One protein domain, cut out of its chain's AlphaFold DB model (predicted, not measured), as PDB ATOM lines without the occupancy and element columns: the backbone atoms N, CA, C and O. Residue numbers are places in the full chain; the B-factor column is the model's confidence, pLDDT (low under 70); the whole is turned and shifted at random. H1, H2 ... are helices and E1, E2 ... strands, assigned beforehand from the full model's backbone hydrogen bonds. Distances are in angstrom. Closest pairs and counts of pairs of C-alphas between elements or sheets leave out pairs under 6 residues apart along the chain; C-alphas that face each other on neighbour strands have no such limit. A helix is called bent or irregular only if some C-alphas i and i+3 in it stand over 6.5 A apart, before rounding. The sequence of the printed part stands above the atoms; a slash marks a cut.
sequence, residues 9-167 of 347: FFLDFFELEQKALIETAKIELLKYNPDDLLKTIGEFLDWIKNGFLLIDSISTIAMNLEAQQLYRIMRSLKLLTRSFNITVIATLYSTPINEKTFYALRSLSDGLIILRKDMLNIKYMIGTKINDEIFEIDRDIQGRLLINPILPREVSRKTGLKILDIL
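This is residues 9 to 167 of the 347 residues of an uncharacterized protein of Candidatus Bathyarchaeota archaeon (UniProt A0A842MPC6). A twisted sheet of four strands, a meander E3 E4 E5 E6 in which each strand is the antiparallel neighbour of the one before, makes one lobe, with no named helix packed on it. The second lobe has the helices H3, H5 and H6 side by side, H5 between the other two, with H4 and the small parallel pair E1 E2; H1 and H2 lie at its far end, and residues 161 to 167 of H7 stick out at the opposite end of the whole. The printed part has 159 residues, with seven named helices and six named strands that follow each other along the chain as H1 H2 H3 E1 H4 H5 E2 H6 E3 E4 E5 E6 H7; 112 residues are in named elements, and the class is mixed, helices and strands. It is loose, with a radius of gyration of the C-alphas of 19.4 A, and elongated, spanning 65 by 39 by 33 A.

The larger sheet holds E3, residues 111 to 116, E4, 119 to 125, E5, 131 to 139 and 24.5 A long, and E6, 145 to 149. C-alpha 111 is at (196.116, 154.468, 150.621). E1 is residues 52 to 55 and E2 87 to 90. H5, residues 67 to 84, is 25.5 A long, H3, 34 to 48, 19.7 A, and H1, 13 to 24, 17.1 A. H2 is residues 27 to 30, H4 58 to 64, H6 99 to 108 and H7 157 to 167. H1 begins at C-alpha 13 (182.424, 155.878, 169.041), and H7 ends at C-alpha 167 (200.046, 176.978, 125.319). H3 is irregular, C-alphas 43 and 46 being 7.8 A apart.

E3 and E4 form a hairpin, with N 114 and O 121 2.8 A apart, as do E4 and E5, with N 120 and O 135 at 2.8 A, and E5 and E6, with N 136 and O 148 at 2.8 A. H6 is not on this sheet; its closest C-alpha to E3 is that of Arg 106, 7.5 A from Leu 112. H6 touches H5, closest at the C-alphas of Thr 101 and Ala 67, 4.6 A, at a shallow tilt of 15 degrees, the same way. H5 touches H3, closest at the C-alphas of Ile 73 and Pro 34, 6.5 A. E1, H4 H5 and E2 form a strand-helix-strand unit, two parallel strands joined through helices, with a right-handed crossover; N 53 and O 87 are 2.9 A apart. H4 is close to H5 but not clearly touching, with C-alphas 62 and 70 closest at 6.5 A. H1, with residues 17 to 21 alone, only just touches H2, with 3 pairs of C-alphas within 8 A, closest at Glu 17 and Leu 30, 7.0 A. H7 touches no helix and is not on the larger sheet. In H7 every O i to N i+4 pair is within hydrogen-bond range, against 7 of 8 in H1, 7 of 11 in H3, 2 of 3 in H4, 13 of 14 in H5 and 5 of 6 in H6; H2 is too short for such a pair.

The C-alphas farthest apart, of Thr 24 and Ile 166, are 65.9 A apart. The printed part has no cut and no long link. Residues 9 to 35 have pLDDT under 70.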
ATOM      1  N   PHE A   9     179.626 147.333 158.881       56.72
ATOM      2  CA  PHE A   9     179.697 147.666 160.304       56.72
ATOM      3  C   PHE A   9     180.081 149.135 160.490       56.72
ATOM      4  O   PHE A   9     181.183 149.558 160.126       56.72
ATOM      5  N   PHE A  10     179.158 149.911 161.059       57.38
ATOM      6  CA  PHE A  10     179.380 151.305 161.425       57.38
ATOM      7  C   PHE A  10     179.596 151.402 162.934       57.38
ATOM      8  O   PHE A  10     178.685 151.106 163.710       57.38
ATOM      9  N   LEU A  11     180.798 151.803 163.341       56.88
ATOM     10  CA  LEU A  11     181.148 151.970 164.746       56.88
ATOM     11  C   LEU A  11     181.180 153.464 165.081       56.88
ATOM     12  O   LEU A  11     182.170 154.149 164.822       56.88
ATOM     13  N   ASP A  12     180.072 153.961 165.634       57.97
ATOM     14  CA  ASP A  12     179.977 155.326 166.152       57.97
ATOM     15  C   ASP A  12     180.504 155.374 167.592       57.97
ATOM     16  O   ASP A  12     179.810 155.046 168.556       57.97
ATOM     17  N   PHE A  13     181.770 155.757 167.736       54.62
ATOM     18  CA  PHE A  13     182.424 155.878 169.041       54.62
ATOM     19  C   PHE A  13     181.826 156.982 169.908       54.62
ATOM     20  O   PHE A  13     181.837 156.877 171.134       54.62
ATOM     21  N   PHE A  14     181.291 158.028 169.284       54.66
ATOM     22  CA  PHE A  14     180.799 159.188 170.010       54.66
ATOM     23  C   PHE A  14     179.391 158.963 170.533       54.66
ATOM     24  O   PHE A  14     179.044 159.559 171.543       54.66
ATOM     25  N   GLU A  15     178.594 158.080 169.931       54.56
ATOM     26  CA  GLU A  15     177.250 157.781 170.435       54.56
ATOM     27  C   GLU A  15     177.285 157.124 171.833       54.56
ATOM     28  O   GLU A  15     176.449 157.428 172.688       54.56
ATOM     29  N   LEU A  16     178.275 156.262 172.102       51.44
ATOM     30  CA  LEU A  16     178.477 155.630 173.416       51.44
ATOM     31  C   LEU A  16     178.914 156.645 174.482       51.44
ATOM     32  O   LEU A  16     178.357 156.671 175.581       51.44
ATOM     33  N   GLU A  17     179.867 157.516 174.150       52.91
ATOM     34  CA  GLU A  17     180.330 158.582 175.046       52.91
ATOM     35  C   GLU A  17     179.261 159.669 175.243       52.91
ATOM     36  O   GLU A  17     179.099 160.170 176.352       52.91
ATOM     37  N   GLN A  18     178.471 159.995 174.213       53.59
ATOM     38  CA  GLN A  18     177.325 160.906 174.304       53.59
ATOM     39  C   GLN A  18     176.240 160.345 175.222       53.59
ATOM     40  O   GLN A  18     175.728 161.088 176.059       53.59
ATOM     41  N   LYS A  19     175.918 159.047 175.127       52.22
ATOM     42  CA  LYS A  19     174.993 158.384 176.063       52.22
ATOM     43  C   LYS A  19     175.518 158.444 177.497       52.22
ATOM     44  O   LYS A  19     174.789 158.882 178.383       52.22
ATOM     45  N   ALA A  20     176.798 158.141 177.716       50.56
ATOM     46  CA  ALA A  20     177.424 158.266 179.034       50.56
ATOM     47  C   ALA A  20     177.446 159.719 179.554       50.56
ATOM     48  O   ALA A  20     177.258 159.952 180.750       50.56
ATOM     49  N   LEU A  21     177.633 160.713 178.678       49.59
ATOM     50  CA  LEU A  21     177.593 162.141 179.015       49.59
ATOM     51  C   LEU A  21     176.179 162.585 179.422       49.59
ATOM     52  O   LEU A  21     176.029 163.309 180.407       49.59
ATOM     53  N   ILE A  22     175.157 162.122 178.693       55.31
ATOM     54  CA  ILE A  22     173.736 162.352 178.996       55.31
ATOM     55  C   ILE A  22     173.370 161.729 180.349       55.31
ATOM     56  O   ILE A  22     172.652 162.345 181.133       55.31
ATOM     57  N   GLU A  23     173.887 160.537 180.647       52.66
ATOM     58  CA  GLU A  23     173.568 159.799 181.873       52.66
ATOM     59  C   GLU A  23     174.313 160.309 183.116       52.66
ATOM     60  O   GLU A  23     173.780 160.235 184.223       52.66
ATOM     61  N   THR A  24     175.536 160.830 182.969       57.69
ATOM     62  CA  THR A  24     176.409 161.143 184.120       57.69
ATOM     63  C   THR A  24     176.745 162.625 184.298       57.69
ATOM     64  O   THR A  24     177.269 162.996 185.351       57.69
ATOM     65  N   ALA A  25     176.457 163.476 183.304       53.19
ATOM     66  CA  ALA A  25     176.694 164.927 183.304       53.19
ATOM     67  C   ALA A  25     178.123 165.366 183.710       53.19
ATOM     68  O   ALA A  25     178.333 166.494 184.162       53.19
ATOM     69  N   LYS A  26     179.128 164.493 183.558       50.28
ATOM     70  CA  LYS A  26     180.537 164.789 183.859       50.28
ATOM     71  C   LYS A  26     181.343 164.957 182.574       50.28
ATOM     72  O   LYS A  26     181.583 163.997 181.854       50.28
ATOM     73  N   ILE A  27     181.834 166.174 182.345       51.97
ATOM     74  CA  ILE A  27     182.637 166.548 181.167       51.97
ATOM     75  C   ILE A  27     184.016 165.852 181.158       51.97
ATOM     76  O   ILE A  27     184.553 165.551 180.097       51.97
ATOM     77  N   GLU A  28     184.586 165.534 182.327       45.62
ATOM     78  CA  GLU A  28     185.912 164.896 182.439       45.62
ATOM     79  C   GLU A  28     185.968 163.434 181.952       45.62
ATOM     80  O   GLU A  28     187.065 162.907 181.768       45.62
ATOM     81  N   LEU A  29     184.818 162.790 181.708       48.06
ATOM     82  CA  LEU A  29     184.732 161.430 181.149       48.06
ATOM     83  C   LEU A  29     184.999 161.371 179.635       48.06
ATOM     84  O   LEU A  29     185.116 160.285 179.088       48.06
ATOM     85  N   LEU A  30     185.165 162.519 178.970       50.88
ATOM     86  CA  LEU A  30     185.482 162.617 177.538       50.88
ATOM     87  C   LEU A  30     186.976 162.386 177.218       50.88
ATOM     88  O   LEU A  30     187.427 162.661 176.104       50.88
ATOM     89  N   LYS A  31     187.787 161.930 178.187       54.00
ATOM     90  CA  LYS A  31     189.184 161.553 177.928       54.00
ATOM     91  C   LYS A  31     189.215 160.225 177.178       54.00
ATOM     92  O   LYS A  31     189.182 159.161 177.787       54.00
ATOM     93  N   TYR A  32     189.322 160.323 175.860       60.03
ATOM     94  CA  TYR A  32     189.449 159.182 174.967       60.03
ATOM     95  C   TYR A  32     190.633 158.283 175.354       60.03
ATOM     96  O   TYR A  32     191.784 158.732 175.391       60.03
ATOM     97  N   ASN A  33     190.354 157.002 175.600       66.00
ATOM     98  CA  ASN A  33     191.367 155.991 175.864       66.00
ATOM     99  C   ASN A  33     191.534 155.058 174.645       66.00
ATOM    100  O   ASN A  33     190.601 154.342 174.276       66.00
ATOM    101  N   PRO A  34     192.733 155.014 174.035       63.97
ATOM    102  CA  PRO A  34     193.068 154.120 172.926       63.97
ATOM    103  C   PRO A  34     192.741 152.640 173.140       63.97
ATOM    104  O   PRO A  34     192.443 151.931 172.177       63.97
ATOM    105  N   ASP A  35     192.852 152.159 174.378       68.19
ATOM    106  CA  ASP A  35     192.691 150.737 174.681       68.19
ATOM    107  C   ASP A  35     191.213 150.322 174.682       68.19
ATOM    108  O   ASP A  35     190.889 149.197 174.295       68.19
ATOM    109  N   ASP A  36     190.311 151.248 175.016       70.00
ATOM    110  CA  ASP A  36     188.868 151.004 175.002       70.00
ATOM    111  C   ASP A  36     188.349 150.844 173.565       70.00
ATOM    112  O   ASP A  36     187.566 149.937 173.298       70.00
ATOM    113  N   LEU A  37     188.899 151.600 172.603       71.50
ATOM    114  CA  LEU A  37     188.646 151.423 171.165       71.50
ATOM    115  C   LEU A  37     188.911 149.982 170.707       71.50
ATOM    116  O   LEU A  37     188.071 149.354 170.058       71.50
ATOM    117  N   LEU A  38     190.103 149.461 171.007       74.19
ATOM    118  CA  LEU A  38     190.504 148.126 170.561       74.19
ATOM    119  C   LEU A  38     189.718 147.036 171.285       74.19
ATOM    120  O   LEU A  38     189.416 146.011 170.676       74.19
ATOM    121  N   LYS A  39     189.364 147.264 172.553       75.88
ATOM    122  CA  LYS A  39     188.512 146.363 173.325       75.88
ATOM    123  C   LYS A  39     187.106 146.285 172.731       75.88
ATOM    124  O   LYS A  39     186.636 145.181 172.478       75.88
ATOM    125  N   THR A  40     186.488 147.428 172.431       74.06
ATOM    126  CA  THR A  40     185.170 147.484 171.786       74.06
ATOM    127  C   THR A  40     185.198 146.814 170.420       74.06
ATOM    128  O   THR A  40     184.358 145.966 170.157       74.06
ATOM    129  N   ILE A  41     186.187 147.109 169.565       76.31
ATOM    130  CA  ILE A  41     186.334 146.405 168.276       76.31
ATOM    131  C   ILE A  41     186.506 144.895 168.500       76.31
ATOM    132  O   ILE A  41     185.920 144.099 167.766       76.31
ATOM    133  N   GLY A  42     187.284 144.516 169.518       77.25
ATOM    134  CA  GLY A  42     187.564 143.142 169.927       77.25
ATOM    135  C   GLY A  42     186.318 142.272 170.066       77.25
ATOM    136  O   GLY A  42     186.305 141.144 169.575       77.25
ATOM    137  N   GLU A  43     185.259 142.815 170.665       79.38
ATOM    138  CA  GLU A  43     183.985 142.120 170.900       79.38
ATOM    139  C   GLU A  43     183.231 141.777 169.603       79.38
ATOM    140  O   GLU A  43     182.428 140.845 169.586       79.38
ATOM    141  N   PHE A  44     183.528 142.472 168.499       77.25
ATOM    142  CA  PHE A  44     182.867 142.287 167.203       77.25
ATOM    143  C   PHE A  44     183.769 141.644 166.138       77.25
ATOM    144  O   PHE A  44     183.324 141.464 165.004       77.25
ATOM    145  N   LEU A  45     185.017 141.278 166.465       77.12
ATOM    146  CA  LEU A  45     186.010 140.803 165.484       77.12
ATOM    147  C   LEU A  45     185.555 139.578 164.685       77.12
ATOM    148  O   LEU A  45     185.761 139.535 163.471       77.12
ATOM    149  N   ASP A  46     184.922 138.606 165.345       77.56
ATOM    150  CA  ASP A  46     184.403 137.407 164.675       77.56
ATOM    151  C   ASP A  46     183.291 137.744 163.677       77.56
ATOM    152  O   ASP A  46     183.137 137.060 162.665       77.56
ATOM    153  N   TRP A  47     182.545 138.822 163.931       72.38
ATOM    154  CA  TRP A  47     181.431 139.244 163.093       72.38
ATOM    155  C   TRP A  47     181.874 140.079 161.885       72.38
ATOM    156  O   TRP A  47     181.355 139.890 160.789       72.38
ATOM    157  N   ILE A  48     182.865 140.959 162.052       74.69
ATOM    158  CA  ILE A  48     183.335 141.864 160.983       74.69
ATOM    159  C   ILE A  48     184.435 141.262 160.096       74.69
ATOM    160  O   ILE A  48     184.939 141.928 159.187       74.69
ATOM    161  N   LYS A  49     184.845 140.017 160.355       80.81
ATOM    162  CA  LYS A  49     185.866 139.303 159.579       80.81
ATOM    163  C   LYS A  49     185.512 139.290 158.086       80.81
ATOM    164  O   LYS A  49     184.384 138.984 157.716       80.81
ATOM    165  N   ASN A  50     186.495 139.553 157.220       82.81
ATOM    166  CA  ASN A  50     186.303 139.726 155.768       82.81
ATOM    167  C   ASN A  50     185.397 140.910 155.359       82.81
ATOM    168  O   ASN A  50     184.947 140.955 154.215       82.81
ATOM    169  N   GLY A  51     185.109 141.843 156.272       83.38
ATOM    170  CA  GLY A  51     184.215 142.980 156.047       83.38
ATOM    171  C   GLY A  51     184.914 144.341 156.042       83.38
ATOM    172  O   GLY A  51     186.136 144.454 155.894       83.38
ATOM    173  N   PHE A  52     184.110 145.391 156.219       81.31
ATOM    174  CA  PHE A  52     184.560 146.780 156.297       81.31
ATOM    175  C   PHE A  52     184.401 147.335 157.714       81.31
ATOM    176  O   PHE A  52     183.380 147.109 158.359       81.31
ATOM    177  N   LEU A  53     185.383 148.121 158.157       83.06
ATOM    178  CA  LEU A  53     185.280 148.980 159.335       83.06
ATOM    179  C   LEU A  53     185.379 150.439 158.881       83.06
ATOM    180  O   LEU A  53     186.421 150.865 158.374       83.06
ATOM    181  N   LEU A  54     184.298 151.194 159.067       82.25
ATOM    182  CA  LEU A  54     184.252 152.625 158.774       82.25
ATOM    183  C   LEU A  54     184.528 153.435 160.047       82.25
ATOM    184  O   LEU A  54     183.854 153.244 161.055       82.25
ATOM    185  N   ILE A  55     185.505 154.343 159.994       82.00
ATOM    186  CA  ILE A  55     185.826 155.292 161.069       82.00
ATOM    187  C   ILE A  55     185.512 156.702 160.563       82.00
ATOM    188  O   ILE A  55     186.295 157.273 159.805       82.00
ATOM    189  N   ASP A  56     184.379 157.257 160.993       73.81
ATOM    190  CA  ASP A  56     183.804 158.495 160.436       73.81
ATOM    191  C   ASP A  56     184.637 159.773 160.689       73.81
ATOM    192  O   ASP A  56     184.668 160.701 159.881       73.81
ATOM    193  N   SER A  57     185.400 159.839 161.780       76.25
ATOM    194  CA  SER A  57     186.331 160.955 161.989       76.25
ATOM    195  C   SER A  57     187.532 160.522 162.809       76.25
ATOM    196  O   SER A  57     187.590 160.697 164.029       76.25
ATOM    197  N   ILE A  58     188.566 160.025 162.126       82.81
ATOM    198  CA  ILE A  58     189.856 159.796 162.788       82.81
ATOM    199  C   ILE A  58     190.522 161.116 163.200       82.81
ATOM    200  O   ILE A  58     191.392 161.120 164.065       82.81
ATOM    201  N   SER A  59     190.074 162.249 162.644       81.06
ATOM    202  CA  SER A  59     190.476 163.590 163.078       81.06
ATOM    203  C   SER A  59     190.217 163.824 164.559       81.06
ATOM    204  O   SER A  59     191.091 164.345 165.246       81.06
ATOM    205  N   THR A  60     189.059 163.407 165.068       77.38
ATOM    206  CA  THR A  60     188.705 163.632 166.473       77.38
ATOM    207  C   THR A  60     189.616 162.829 167.405       77.38
ATOM    208  O   THR A  60     190.112 163.363 168.393       77.38
ATOM    209  N   ILE A  61     189.931 161.581 167.045       78.31
ATOM    210  CA  ILE A  61     190.911 160.751 167.766       78.31
ATOM    211  C   ILE A  61     192.306 161.394 167.689       78.31
ATOM    212  O   ILE A  61     193.001 161.531 168.693       78.31
ATOM    213  N   ALA A  62     192.706 161.835 166.496       82.06
ATOM    214  CA  ALA A  62     194.017 162.422 166.240       82.06
ATOM    215  C   ALA A  62     194.244 163.764 166.957       82.06
ATOM    216  O   ALA A  62     195.388 164.092 167.266       82.06
ATOM    217  N   MET A  63     193.187 164.536 167.224       80.69
ATOM    218  CA  MET A  63     193.267 165.802 167.964       80.69
ATOM    219  C   MET A  63     193.454 165.611 169.473       80.69
ATOM    220  O   MET A  63     193.982 166.506 170.127       80.69
ATOM    221  N   ASN A  64     193.045 164.464 170.020       77.62
ATOM    222  CA  ASN A  64     193.085 164.190 171.459       77.62
ATOM    223  C   ASN A  64     194.294 163.346 171.893       77.62
ATOM    224  O   ASN A  64     194.469 163.097 173.084       77.62
ATOM    225  N   LEU A  65     195.130 162.904 170.948       80.50
ATOM    226  CA  LEU A  65     196.255 162.007 171.208       80.50
ATOM    227  C   LEU A  65     197.578 162.565 170.695       80.50
ATOM    228  O   LEU A  65     197.656 163.224 169.657       80.50
ATOM    229  N   GLU A  66     198.660 162.206 171.380       84.50
ATOM    230  CA  GLU A  66     200.005 162.453 170.871       84.50
ATOM    231  C   GLU A  66     200.322 161.544 169.673       84.50
ATOM    232  O   GLU A  66     199.839 160.412 169.566       84.50
ATOM    233  N   ALA A  67     201.217 161.995 168.787       85.19
ATOM    234  CA  ALA A  67     201.573 161.266 167.566       85.19
ATOM    235  C   ALA A  67     202.041 159.818 167.824       85.19
ATOM    236  O   ALA A  67     201.755 158.925 167.027       85.19
ATOM    237  N   GLN A  68     202.725 159.558 168.946       86.50
ATOM    238  CA  GLN A  68     203.170 158.208 169.304       86.50
ATOM    239  C   GLN A  68     202.006 157.300 169.723       86.50
ATOM    240  O   GLN A  68     201.987 156.124 169.353       86.50
ATOM    241  N   GLN A  69     201.037 157.824 170.478       85.44
ATOM    242  CA  GLN A  69     199.836 157.083 170.867       85.44
ATOM    243  C   GLN A  69     198.992 156.764 169.629       85.44
ATOM    244  O   GLN A  69     198.605 155.615 169.421       85.44
ATOM    245  N   LEU A  70     198.812 157.748 168.746       86.19
ATOM    246  CA  LEU A  70     198.090 157.570 167.489       86.19
ATOM    247  C   LEU A  70     198.759 156.541 166.569       86.19
ATOM    248  O   LEU A  70     198.082 155.687 165.999       86.19
ATOM    249  N   TYR A  71     200.091 156.562 166.470       88.38
ATOM    250  CA  TYR A  71     200.843 155.545 165.734       88.38
ATOM    251  C   TYR A  71     200.585 154.133 166.278       88.38
ATOM    252  O   TYR A  71     200.412 153.196 165.499       88.38
ATOM    253  N   ARG A  72     200.533 153.959 167.609       87.12
ATOM    254  CA  ARG A  72     200.226 152.657 168.225       87.12
ATOM    255  C   ARG A  72     198.829 152.175 167.845       87.12
ATOM    256  O   ARG A  72     198.714 151.035 167.409       87.12
ATOM    257  N   ILE A  73     197.812 153.037 167.920       84.94
ATOM    258  CA  ILE A  73     196.440 152.700 167.497       84.94
ATOM    259  C   ILE A  73     196.414 152.278 166.034       84.94
ATOM    260  O   ILE A  73     195.927 151.199 165.707       84.94
ATOM    261  N   MET A  74     196.978 153.103 165.150       87.56
ATOM    262  CA  MET A  74     197.013 152.820 163.717       87.56
ATOM    263  C   MET A  74     197.730 151.507 163.417       87.56
ATOM    264  O   MET A  74     197.310 150.753 162.541       87.56
ATOM    265  N   ARG A  75     198.794 151.198 164.164       89.62
ATOM    266  CA  ARG A  75     199.528 149.942 164.023       89.62
ATOM    267  C   ARG A  75     198.676 148.763 164.479       89.62
ATOM    268  O   ARG A  75     198.673 147.744 163.796       89.62
ATOM    269  N   SER A  76     197.951 148.895 165.586       87.06
ATOM    270  CA  SER A  76     197.017 147.869 166.057       87.06
ATOM    271  C   SER A  76     195.902 147.625 165.040       87.06
ATOM    272  O   SER A  76     195.688 146.480 164.653       87.06
ATOM    273  N   LEU A  77     195.276 148.682 164.511       87.06
ATOM    274  CA  LEU A  77     194.283 148.578 163.435       87.06
ATOM    275  C   LEU A  77     194.865 147.876 162.204       87.06
ATOM    276  O   LEU A  77     194.247 146.966 161.664       87.06
ATOM    277  N   LYS A  78     196.091 148.228 161.801       88.62
ATOM    278  CA  LYS A  78     196.802 147.590 160.683       88.62
ATOM    279  C   LYS A  78     197.094 146.104 160.908       88.62
ATOM    280  O   LYS A  78     197.145 145.329 159.956       88.62
ATOM    281  N   LEU A  79     197.351 145.696 162.147       88.88
ATOM    282  CA  LEU A  79     197.521 144.284 162.487       88.88
ATOM    283  C   LEU A  79     196.176 143.556 162.439       88.88
ATOM    284  O   LEU A  79     196.107 142.469 161.871       88.88
ATOM    285  N   LEU A  80     195.109 144.174 162.950       84.88
ATOM    286  CA  LEU A  80     193.752 143.630 162.876       84.88
ATOM    287  C   LEU A  80     193.296 143.432 161.427       84.88
ATOM    288  O   LEU A  80     192.787 142.358 161.105       84.88
ATOM    289  N   THR A  81     193.549 144.401 160.537       86.44
ATOM    290  CA  THR A  81     193.184 144.277 159.114       86.44
ATOM    291  C   THR A  81     193.817 143.057 158.465       86.44
ATOM    292  O   THR A  81     193.155 142.351 157.710       86.44
ATOM    293  N   ARG A  82     195.074 142.752 158.802       86.75
ATOM    294  CA  ARG A  82     195.790 141.582 158.277       86.75
ATOM    295  C   ARG A  82     195.330 140.271 158.906       86.75
ATOM    296  O   ARG A  82     195.173 139.291 158.188       86.75
ATOM    297  N   SER A  83     195.119 140.245 160.220       88.69
ATOM    298  CA  SER A  83     194.751 139.022 160.946       88.69
ATOM    299  C   SER A  83     193.323 138.560 160.646       88.69
ATOM    300  O   SER A  83     193.069 137.359 160.576       88.69
ATOM    301  N   PHE A  84     192.398 139.502 160.447       86.00
ATOM    302  CA  PHE A  84     190.969 139.227 160.254       86.00
ATOM    303  C   PHE A  84     190.464 139.573 158.846       86.00
ATOM    304  O   PHE A  84     189.268 139.470 158.580       86.00
ATOM    305  N   ASN A  85     191.367 139.954 157.935       85.38
ATOM    306  CA  ASN A  85     191.049 140.345 156.560       85.38
ATOM    307  C   ASN A  85     189.994 141.473 156.486       85.38
ATOM    308  O   ASN A  85     189.039 141.401 155.722       85.38
ATOM    309  N   ILE A  86     190.135 142.493 157.334       86.81
ATOM    310  CA  ILE A  86     189.193 143.621 157.431       86.81
ATOM    311  C   ILE A  86     189.716 144.794 156.601       86.81
ATOM    312  O   ILE A  86     190.887 145.161 156.720       86.81
ATOM    313  N   THR A  87     188.848 145.443 155.825       87.44
ATOM    314  CA  THR A  87     189.171 146.708 155.148       87.44
ATOM    315  C   THR A  87     188.754 147.891 156.016       87.44
ATOM    316  O   THR A  87     187.571 148.094 156.274       87.44
ATOM    317  N   VAL A  88     189.720 148.696 156.458       87.88
ATOM    318  CA  VAL A  88     189.452 149.895 157.267       87.88
ATOM    319  C   VAL A  88     189.440 151.123 156.368       87.88
ATOM    320  O   VAL A  88     190.428 151.401 155.685       87.88
ATOM    321  N   ILE A  89     188.348 151.882 156.407       89.50
ATOM    322  CA  ILE A  89     188.231 153.186 155.750       89.50
ATOM    323  C   ILE A  89     188.018 154.220 156.847       89.50
ATOM    324  O   ILE A  89     187.058 154.141 157.607       89.50
ATOM    325  N   ALA A  90     188.930 155.183 156.930       88.25
ATOM    326  CA  ALA A  90     188.864 156.256 157.906       88.25
ATOM    327  C   ALA A  90     188.781 157.605 157.195       88.25
ATOM    328  O   ALA A  90     189.607 157.911 156.330       88.25
ATOM    329  N   THR A  91     187.806 158.415 157.577       88.31
ATOM    330  CA  THR A  91     187.642 159.785 157.095       88.31
ATOM    331  C   THR A  91     188.375 160.752 158.013       88.31
ATOM    332  O   THR A  91     188.419 160.607 159.237       88.31
ATOM    333  N   LEU A  92     189.036 161.729 157.392       87.62
ATOM    334  CA  LEU A  92     189.959 162.636 158.055       87.62
ATOM    335  C   LEU A  92     189.722 164.065 157.586       87.62
ATOM    336  O   LEU A  92     189.934 164.377 156.414       87.62
ATOM    337  N   TYR A  93     189.392 164.953 158.519       85.00
ATOM    338  CA  TYR A  93     189.491 166.384 158.278       85.00
ATOM    339  C   TYR A  93     190.901 166.857 158.650       85.00
ATOM    340  O   TYR A  93     191.287 166.837 159.816       85.00
ATOM    341  N   SER A  94     191.713 167.229 157.655       76.25
ATOM    342  CA  SER A  94     193.153 167.462 157.854       76.25
ATOM    343  C   SER A  94     193.504 168.832 158.441       76.25
ATOM    344  O   SER A  94     194.583 168.991 158.995       76.25
ATOM    345  N   THR A  95     192.627 169.831 158.304       78.19
ATOM    346  CA  THR A  95     192.892 171.231 158.687       78.19
ATOM    347  C   THR A  95     193.331 171.430 160.150       78.19
ATOM    348  O   THR A  95     194.250 172.215 160.367       78.19
ATOM    349  N   PRO A  96     192.745 170.750 161.159       75.75
ATOM    350  CA  PRO A  96     193.131 170.926 162.563       75.75
ATOM    351  C   PRO A  96     194.331 170.069 163.011       75.75
ATOM    352  O   PRO A  96     194.697 170.109 164.183       75.75
ATOM    353  N   ILE A  97     194.943 169.273 162.127       84.62
ATOM    354  CA  ILE A  97     195.949 168.269 162.506       84.62
ATOM    355  C   ILE A  97     197.354 168.757 162.164       84.62
ATOM    356  O   ILE A  97     197.634 169.154 161.035       84.62
ATOM    357  N   ASN A  98     198.267 168.681 163.135       87.06
ATOM    358  CA  ASN A  98     199.671 169.030 162.919       87.06
ATOM    359  C   ASN A  98     200.402 168.000 162.028       87.06
ATOM    360  O   ASN A  98     199.999 166.840 161.913       87.06
ATOM    361  N   GLU A  99     201.531 168.399 161.434       87.38
ATOM    362  CA  GLU A  99     202.273 167.554 160.485       87.38
ATOM    363  C   GLU A  99     202.753 166.221 161.072       87.38
ATOM    364  O   GLU A  99     202.692 165.197 160.391       87.38
ATOM    365  N   LYS A 100     203.206 166.200 162.334       88.44
ATOM    366  CA  LYS A 100     203.705 164.973 162.981       88.44
ATOM    367  C   LYS A 100     202.587 163.946 163.152       88.44
ATOM    368  O   LYS A 100     202.774 162.769 162.847       88.44
ATOM    369  N   THR A 101     201.422 164.397 163.604       88.56
ATOM    370  CA  THR A 101     200.224 163.572 163.767       88.56
ATOM    371  C   THR A 101     199.717 163.077 162.409       88.56
ATOM    372  O   THR A 101     199.428 161.889 162.255       88.56
ATOM    373  N   PHE A 102     199.694 163.943 161.391       88.81
ATOM    374  CA  PHE A 102     199.319 163.553 160.028       88.81
ATOM    375  C   PHE A 102     200.278 162.509 159.435       88.81
ATOM    376  O   PHE A 102     199.841 161.529 158.830       88.81
ATOM    377  N   TYR A 103     201.587 162.674 159.645       87.88
ATOM    378  CA  TYR A 103     202.593 161.705 159.215       87.88
ATOM    379  C   TYR A 103     202.389 160.337 159.877       87.88
ATOM    380  O   TYR A 103     202.449 159.313 159.192       87.88
ATOM    381  N   ALA A 104     202.092 160.309 161.181       87.81
ATOM    382  CA  ALA A 104     201.821 159.068 161.903       87.81
ATOM    383  C   ALA A 104     200.638 158.296 161.290       87.81
ATOM    384  O   ALA A 104     200.782 157.107 161.002       87.81
ATOM    385  N   LEU A 105     199.522 158.979 161.002       88.56
ATOM    386  CA  LEU A 105     198.360 158.397 160.311       88.56
ATOM    387  C   LEU A 105     198.734 157.850 158.929       88.56
ATOM    388  O   LEU A 105     198.456 156.694 158.602       88.56
ATOM    389  N   ARG A 106     199.411 158.679 158.127       88.12
ATOM    390  CA  ARG A 106     199.792 158.349 156.752       88.12
ATOM    391  C   ARG A 106     200.691 157.115 156.694       88.12
ATOM    392  O   ARG A 106     200.453 156.235 155.871       88.12
ATOM    393  N   SER A 107     201.683 157.029 157.579       88.38
ATOM    394  CA  SER A 107     202.739 156.003 157.555       88.38
ATOM    395  C   SER A 107     202.245 154.551 157.641       88.38
ATOM    396  O   SER A 107     202.967 153.641 157.244       88.38
ATOM    397  N   LEU A 108     201.024 154.330 158.136       87.94
ATOM    398  CA  LEU A 108     200.451 152.996 158.348       87.94
ATOM    399  C   LEU A 108     199.241 152.702 157.449       87.94
ATOM    400  O   LEU A 108     198.776 151.560 157.397       87.94
ATOM    401  N   SER A 109     198.753 153.697 156.710       90.06
ATOM    402  CA  SER A 109     197.651 153.549 155.750       90.06
ATOM    403  C   SER A 109     198.107 152.889 154.440       90.06
ATOM    404  O   SER A 109     199.214 153.142 153.966       90.06
ATOM    405  N   ASP A 110     197.255 152.049 153.841       91.88
ATOM    406  CA  ASP A 110     197.521 151.457 152.515       91.88
ATOM    407  C   ASP A 110     197.186 152.403 151.360       91.88
ATOM    408  O   ASP A 110     197.633 152.191 150.237       91.88
ATOM    409  N   GLY A 111     196.450 153.477 151.625       92.00
ATOM    410  CA  GLY A 111     196.116 154.468 150.621       92.00
ATOM    411  C   GLY A 111     195.681 155.787 151.227       92.00
ATOM    412  O   GLY A 111     195.279 155.853 152.388       92.00
ATOM    413  N   LEU A 112     195.766 156.837 150.417       92.19
ATOM    414  CA  LEU A 112     195.308 158.175 150.770       92.19
ATOM    415  C   LEU A 112     194.536 158.769 149.595       92.19
ATOM    416  O   LEU A 112     195.113 159.053 148.543       92.19
ATOM    417  N   ILE A 113     193.243 158.987 149.808       92.44
ATOM    418  CA  ILE A 113     192.354 159.670 148.871       92.44
ATOM    419  C   ILE A 113     192.016 161.032 149.471       92.44
ATOM    420  O   ILE A 113     191.596 161.129 150.621       92.44
ATOM    421  N   ILE A 114     192.225 162.091 148.698       90.94
ATOM    422  CA  ILE A 114     191.942 163.467 149.092       90.94
ATOM    423  C   ILE A 114     190.805 163.980 148.219       90.94
ATOM    424  O   ILE A 114     190.970 164.132 147.010       90.94
ATOM    425  N   LEU A 115     189.681 164.300 148.847       88.56
ATOM    426  CA  LEU A 115     188.550 164.957 148.202       88.56
ATOM    427  C   LEU A 115     188.648 166.469 148.429       88.56
ATOM    428  O   LEU A 115     188.808 166.927 149.563       88.56
ATOM    429  N   ARG A 116     188.582 167.259 147.358       84.19
ATOM    430  CA  ARG A 116     188.551 168.727 147.407       84.19
ATOM    431  C   ARG A 116     187.551 169.241 146.385       84.19
ATOM    432  O   ARG A 116     187.859 169.213 145.204       84.19
ATOM    433  N   LYS A 117     186.415 169.777 146.845       84.12
ATOM    434  CA  LYS A 117     185.336 170.294 145.984       84.12
ATOM    435  C   LYS A 117     184.877 169.236 144.963       84.12
ATOM    436  O   LYS A 117     184.249 168.260 145.351       84.12
ATOM    437  N   ASP A 118     185.231 169.442 143.707       87.50
ATOM    438  CA  ASP A 118     184.978 168.664 142.497       87.50
ATOM    439  C   ASP A 118     186.168 167.769 142.112       87.50
ATOM    440  O   ASP A 118     186.193 167.196 141.036       87.50
ATOM    441  N   MET A 119     187.166 167.616 142.984       90.25
ATOM    442  CA  MET A 119     188.392 166.877 142.692       90.25
ATOM    443  C   MET A 119     188.606 165.718 143.660       90.25
ATOM    444  O   MET A 119     188.546 165.881 144.883       90.25
ATOM    445  N   LEU A 120     188.969 164.561 143.115       91.25
ATOM    446  CA  LEU A 120     189.444 163.389 143.842       91.25
ATOM    447  C   LEU A 120     190.914 163.162 143.493       91.25
ATOM    448  O   LEU A 120     191.260 162.887 142.351       91.25
ATOM    449  N   ASN A 121     191.804 163.269 144.472       90.62
ATOM    450  CA  ASN A 121     193.224 162.970 144.306       90.62
ATOM    451  C   ASN A 121     193.562 161.672 145.040       90.62
ATOM    452  O   ASN A 121     193.496 161.622 146.270       90.62
ATOM    453  N   ILE A 122     193.961 160.642 144.300       90.62
ATOM    454  CA  ILE A 122     194.525 159.422 144.875       90.62
ATOM    455  C   ILE A 122     196.029 159.636 145.006       90.62
ATOM    456  O   ILE A 122     196.787 159.468 144.048       90.62
ATOM    457  N   LYS A 123     196.475 160.001 146.212       90.50
ATOM    458  CA  LYS A 123     197.891 160.267 146.477       90.50
ATOM    459  C   LYS A 123     198.733 159.017 146.320       90.50
ATOM    460  O   LYS A 123     199.811 159.097 145.749       90.50
ATOM    461  N   TYR A 124     198.251 157.901 146.840       90.31
ATOM    462  CA  TYR A 124     198.829 156.579 146.643       90.31
ATOM    463  C   TYR A 124     197.803 155.519 147.036       90.31
ATOM    464  O   TYR A 124     196.934 155.772 147.875       90.31
ATOM    465  N   MET A 125     197.957 154.333 146.460       90.56
ATOM    466  CA  MET A 125     197.292 153.098 146.866       90.56
ATOM    467  C   MET A 125     198.291 151.949 146.708       90.56
ATOM    468  O   MET A 125     198.682 151.605 145.587       90.56
ATOM    469  N   ILE A 126     198.740 151.376 147.824       88.19
ATOM    470  CA  ILE A 126     199.705 150.272 147.854       88.19
ATOM    471  C   ILE A 126     199.122 149.071 147.101       88.19
ATOM    472  O   ILE A 126     197.954 148.731 147.254       88.19
ATOM    473  N   GLY A 127     199.947 148.429 146.272       84.38
ATOM    474  CA  GLY A 127     199.523 147.297 145.443       84.38
ATOM    475  C   GLY A 127     198.844 147.694 144.130       84.38
ATOM    476  O   GLY A 127     198.481 146.817 143.350       84.38
ATOM    477  N   THR A 128     198.720 148.993 143.840       84.75
ATOM    478  CA  THR A 128     198.201 149.501 142.561       84.75
ATOM    479  C   THR A 128     199.263 150.311 141.813       84.75
ATOM    480  O   THR A 128     200.286 150.695 142.377       84.75
ATOM    481  N   LYS A 129     199.021 150.587 140.525       80.44
ATOM    482  CA  LYS A 129     199.856 151.509 139.731       80.44
ATOM    483  C   LYS A 129     199.516 152.988 139.970       80.44
ATOM    484  O   LYS A 129     200.213 153.850 139.446       80.44
ATOM    485  N   ILE A 130     198.465 153.267 140.742       77.94
ATOM    486  CA  ILE A 130     197.915 154.607 140.938       77.94
ATOM    487  C   ILE A 130     198.770 155.351 141.964       77.94
ATOM    488  O   ILE A 130     198.847 154.965 143.136       77.94
ATOM    489  N   ASN A 131     199.410 156.432 141.524       81.19
ATOM    490  CA  ASN A 131     200.243 157.276 142.371       81.19
ATOM    491  C   ASN A 131     200.123 158.745 141.943       81.19
ATOM    492  O   ASN A 131     200.448 159.088 140.809       81.19
ATOM    493  N   ASP A 132     199.670 159.597 142.864       85.81
ATOM    494  CA  ASP A 132     199.365 161.020 142.653       85.81
ATOM    495  C   ASP A 132     198.473 161.299 141.422       85.81
ATOM    496  O   ASP A 132     198.688 162.261 140.679       85.81
ATOM    497  N   GLU A 133     197.454 160.460 141.214       84.69
ATOM    498  CA  GLU A 133     196.456 160.644 140.156       84.69
ATOM    499  C   GLU A 133     195.332 161.569 140.620       84.69
ATOM    500  O   GLU A 133     194.918 161.548 141.783       84.69
ATOM    501  N   ILE A 134     194.832 162.394 139.703       87.31
ATOM    502  CA  ILE A 134     193.775 163.357 139.992       87.31
ATOM    503  C   ILE A 134     192.621 163.139 139.020       87.31
ATOM    504  O   ILE A 134     192.809 163.074 137.803       87.31
ATOM    505  N   PHE A 135     191.435 163.057 139.597       88.38
ATOM    506  CA  PHE A 135     190.171 162.875 138.927       88.38
ATOM    507  C   PHE A 135     189.274 164.071 139.216       88.38
ATOM    508  O   PHE A 135     189.284 164.620 140.320       88.38
ATOM    509  N   GLU A 136     188.508 164.451 138.215       90.62
ATOM    510  CA  GLU A 136     187.377 165.350 138.326       90.62
ATOM    511  C   GLU A 136     186.135 164.530 138.682       90.62
ATOM    512  O   GLU A 136     185.922 163.427 138.171       90.62
ATOM    513  N   ILE A 137     185.346 165.059 139.605       90.12
ATOM    514  CA  ILE A 137     184.088 164.504 140.067       90.12
ATOM    515  C   ILE A 137     182.984 165.369 139.476       90.12
ATOM    516  O   ILE A 137     182.842 166.534 139.843       90.12
ATOM    517  N   ASP A 138     182.171 164.772 138.620       87.19
ATOM    518  CA  ASP A 138     181.018 165.422 138.009       87.19
ATOM    519  C   ASP A 138     179.729 164.646 138.323       87.19
ATOM    520  O   ASP A 138     179.757 163.567 138.930       87.19
ATOM    521  N   ARG A 139     178.576 165.191 137.941       87.69
ATOM    522  CA  ARG A 139     177.283 164.511 138.008       87.69
ATOM    523  C   ARG A 139     176.631 164.495 136.643       87.69
ATOM    524  O   ARG A 139     176.518 165.520 135.981       87.69
ATOM    525  N   ASP A 140     176.141 163.329 136.246       85.38
ATOM    526  CA  ASP A 140     175.346 163.245 135.032       85.38
ATOM    527  C   ASP A 140     173.946 163.864 135.210       85.38
ATOM    528  O   ASP A 140     173.521 164.247 136.303       85.38
ATOM    529  N   ILE A 141     173.196 163.913 134.109       86.31
ATOM    530  CA  ILE A 141     171.825 164.446 134.039       86.31
ATOM    531  C   ILE A 141     170.848 163.715 134.985       86.31
ATOM    532  O   ILE A 141     169.768 164.222 135.275       86.31
ATOM    533  N   GLN A 142     171.206 162.515 135.452       88.31
ATOM    534  CA  GLN A 142     170.427 161.676 136.367       88.31
ATOM    535  C   GLN A 142     170.935 161.775 137.819       88.31
ATOM    536  O   GLN A 142     170.410 161.098 138.701       88.31
ATOM    537  N   GLY A 143     171.942 162.614 138.084       83.50
ATOM    538  CA  GLY A 143     172.531 162.838 139.403       83.50
ATOM    539  C   GLY A 143     173.589 161.812 139.828       83.50
ATOM    540  O   GLY A 143     174.049 161.877 140.975       83.50
ATOM    541  N   ARG A 144     173.994 160.887 138.946       86.44
ATOM    542  CA  ARG A 144     175.021 159.869 139.227       86.44
ATOM    543  C   ARG A 144     176.411 160.495 139.196       86.44
ATOM    544  O   ARG A 144     176.705 161.297 138.317       86.44
ATOM    545  N   LEU A 145     177.266 160.099 140.140       84.81
ATOM    546  CA  LEU A 145     178.652 160.565 140.211       84.81
ATOM    547  C   LEU A 145     179.481 159.982 139.061       84.81
ATOM    548  O   LEU A 145     179.541 158.764 138.884       84.81
ATOM    549  N   LEU A 146     180.149 160.860 138.322       85.69
ATOM    550  CA  LEU A 146     181.132 160.537 137.299       85.69
ATOM    551  C   LEU A 146     182.516 160.892 137.832       85.69
ATOM    552  O   LEU A 146     182.717 161.984 138.351       85.69
ATOM    553  N   ILE A 147     183.467 159.969 137.711       86.44
ATOM    554  CA  ILE A 147     184.857 160.188 138.114       86.44
ATOM    555  C   ILE A 147     185.705 160.082 136.856       86.44
ATOM    556  O   ILE A 147     185.955 158.982 136.355       86.44
ATOM    557  N   ASN A 148     186.129 161.229 136.342       83.06
ATOM    558  CA  ASN A 148     186.863 161.330 135.090       83.06
ATOM    559  C   ASN A 148     188.322 161.679 135.383       83.06
ATOM    560  O   ASN A 148     188.587 162.597 136.156       83.06
ATOM    561  N   PRO A 149     189.304 160.977 134.802       82.31
ATOM    562  CA  PRO A 149     190.687 161.412 134.928       82.31
ATOM    563  C   PRO A 149     190.848 162.766 134.220       82.31
ATOM    564  O   PRO A 149     190.366 162.934 133.102       82.31
ATOM    565  N   ILE A 150     191.541 163.725 134.848       83.12
ATOM    566  CA  ILE A 150     191.757 165.062 134.245       83.12
ATOM    567  C   ILE A 150     192.528 164.953 132.927       83.12
ATOM    568  O   ILE A 150     192.326 165.722 131.991       83.12
ATOM    569  N   LEU A 151     193.479 164.021 132.886       78.38
ATOM    570  CA  LEU A 151     194.318 163.753 131.731       78.38
ATOM    571  C   LEU A 151     194.026 162.343 131.212       78.38
ATOM    572  O   LEU A 151     193.779 161.446 132.022       78.38
ATOM    573  N   PRO A 152     194.108 162.108 129.888       77.56
ATOM    574  CA  PRO A 152     194.114 160.755 129.346       77.56
ATOM    575  C   PRO A 152     195.181 159.900 130.037       77.56
ATOM    576  O   PRO A 152     196.240 160.408 130.413       77.56
ATOM    577  N   ARG A 153     194.927 158.597 130.185       73.69
ATOM    578  CA  ARG A 153     195.802 157.685 130.949       73.69
ATOM    579  C   ARG A 153     197.222 157.610 130.386       73.69
ATOM    580  O   ARG A 153     198.169 157.330 131.114       73.69
ATOM    581  N   GLU A 154     197.372 157.879 129.099       78.44
ATOM    582  CA  GLU A 154     198.630 157.872 128.361       78.44
ATOM    583  C   GLU A 154     199.458 159.144 128.610       78.44
ATOM    584  O   GLU A 154     200.653 159.187 128.307       78.44
ATOM    585  N   VAL A 155     198.846 160.194 129.168       75.75
ATOM    586  CA  VAL A 155     199.466 161.506 129.353       75.75
ATOM    587  C   VAL A 155     199.848 161.706 130.815       75.75
ATOM    588  O   VAL A 155     199.015 161.949 131.684       75.75
ATOM    589  N   SER A 156     201.154 161.685 131.088       79.81
ATOM    590  CA  SER A 156     201.656 161.981 132.432       79.81
ATOM    591  C   SER A 156     201.336 163.420 132.860       79.81
ATOM    592  O   SER A 156     201.394 164.353 132.050       79.81
ATOM    593  N   ARG A 157     201.130 163.638 134.165       78.94
ATOM    594  CA  ARG A 157     200.951 164.978 134.757       78.94
ATOM    595  C   ARG A 157     202.069 165.950 134.368       78.94
ATOM    596  O   ARG A 157     201.808 167.109 134.056       78.94
ATOM    597  N   LYS A 158     203.321 165.476 134.345       82.56
ATOM    598  CA  LYS A 158     204.490 166.273 133.937       82.56
ATOM    599  C   LYS A 158     204.371 166.740 132.484       82.56
ATOM    600  O   LYS A 158     204.702 167.884 132.191       82.56
ATOM    601  N   THR A 159     203.908 165.871 131.587       81.38
ATOM    602  CA  THR A 159     203.672 166.207 130.175       81.38
ATOM    603  C   THR A 159     202.529 167.209 130.036       81.38
ATOM    604  O   THR A 159     202.706 168.220 129.362       81.38
ATOM    605  N   GLY A 160     201.404 166.987 130.724       84.94
ATOM    606  CA  GLY A 160     200.264 167.911 130.712       84.94
ATOM    607  C   GLY A 160     200.643 169.326 131.163       84.94
ATOM    608  O   GLY A 160     200.326 170.294 130.480       84.94
ATOM    609  N   LEU A 161     201.418 169.449 132.250       86.69
ATOM    610  CA  LEU A 161     201.916 170.746 132.731       86.69
ATOM    611  C   LEU A 161     202.842 171.443 131.726       86.69
ATOM    612  O   LEU A 161     202.767 172.658 131.572       86.69
ATOM    613  N   LYS A 162     203.695 170.692 131.018       89.31
ATOM    614  CA  LYS A 162     204.545 171.257 129.958       89.31
ATOM    615  C   LYS A 162     203.725 171.778 128.782       89.31
ATOM    616  O   LYS A 162     204.009 172.861 128.291       89.31
ATOM    617  N   ILE A 163     202.724 171.018 128.334       87.62
ATOM    618  CA  ILE A 163     201.830 171.445 127.248       87.62
ATOM    619  C   ILE A 163     201.100 172.729 127.652       87.62
ATOM    620  O   ILE A 163     201.013 173.658 126.855       87.62
ATOM    621  N   LEU A 164     200.642 172.807 128.902       88.38
ATOM    622  CA  LEU A 164     199.984 173.992 129.439       88.38
ATOM    623  C   LEU A 164     200.918 175.215 129.474       88.38
ATOM    624  O   LEU A 164     200.504 176.284 129.042       88.38
ATOM    625  N   ASP A 165     202.180 175.064 129.897       92.31
ATOM    626  CA  ASP A 165     203.180 176.151 129.846       92.31
ATOM    627  C   ASP A 165     203.451 176.630 128.407       92.31
ATOM    628  O   ASP A 165     203.525 177.833 128.152       92.31
ATOM    629  N   ILE A 166     203.546 175.700 127.448       89.44
ATOM    630  CA  ILE A 166     203.716 176.046 126.028       89.44
ATOM    631  C   ILE A 166     202.498 176.828 125.529       89.44
ATOM    632  O   ILE A 166     202.671 177.884 124.925       89.44
ATOM    633  N   LEU A 167     201.281 176.349 125.799       89.56
ATOM    634  CA  LEU A 167     200.046 176.978 125.319       89.56
ATOM    635  C   LEU A 167     199.755 178.329 125.981       89.56
ATOM    636  O   LEU A 167     199.159 179.200 125.355       89.56
TER     637      LEU A 167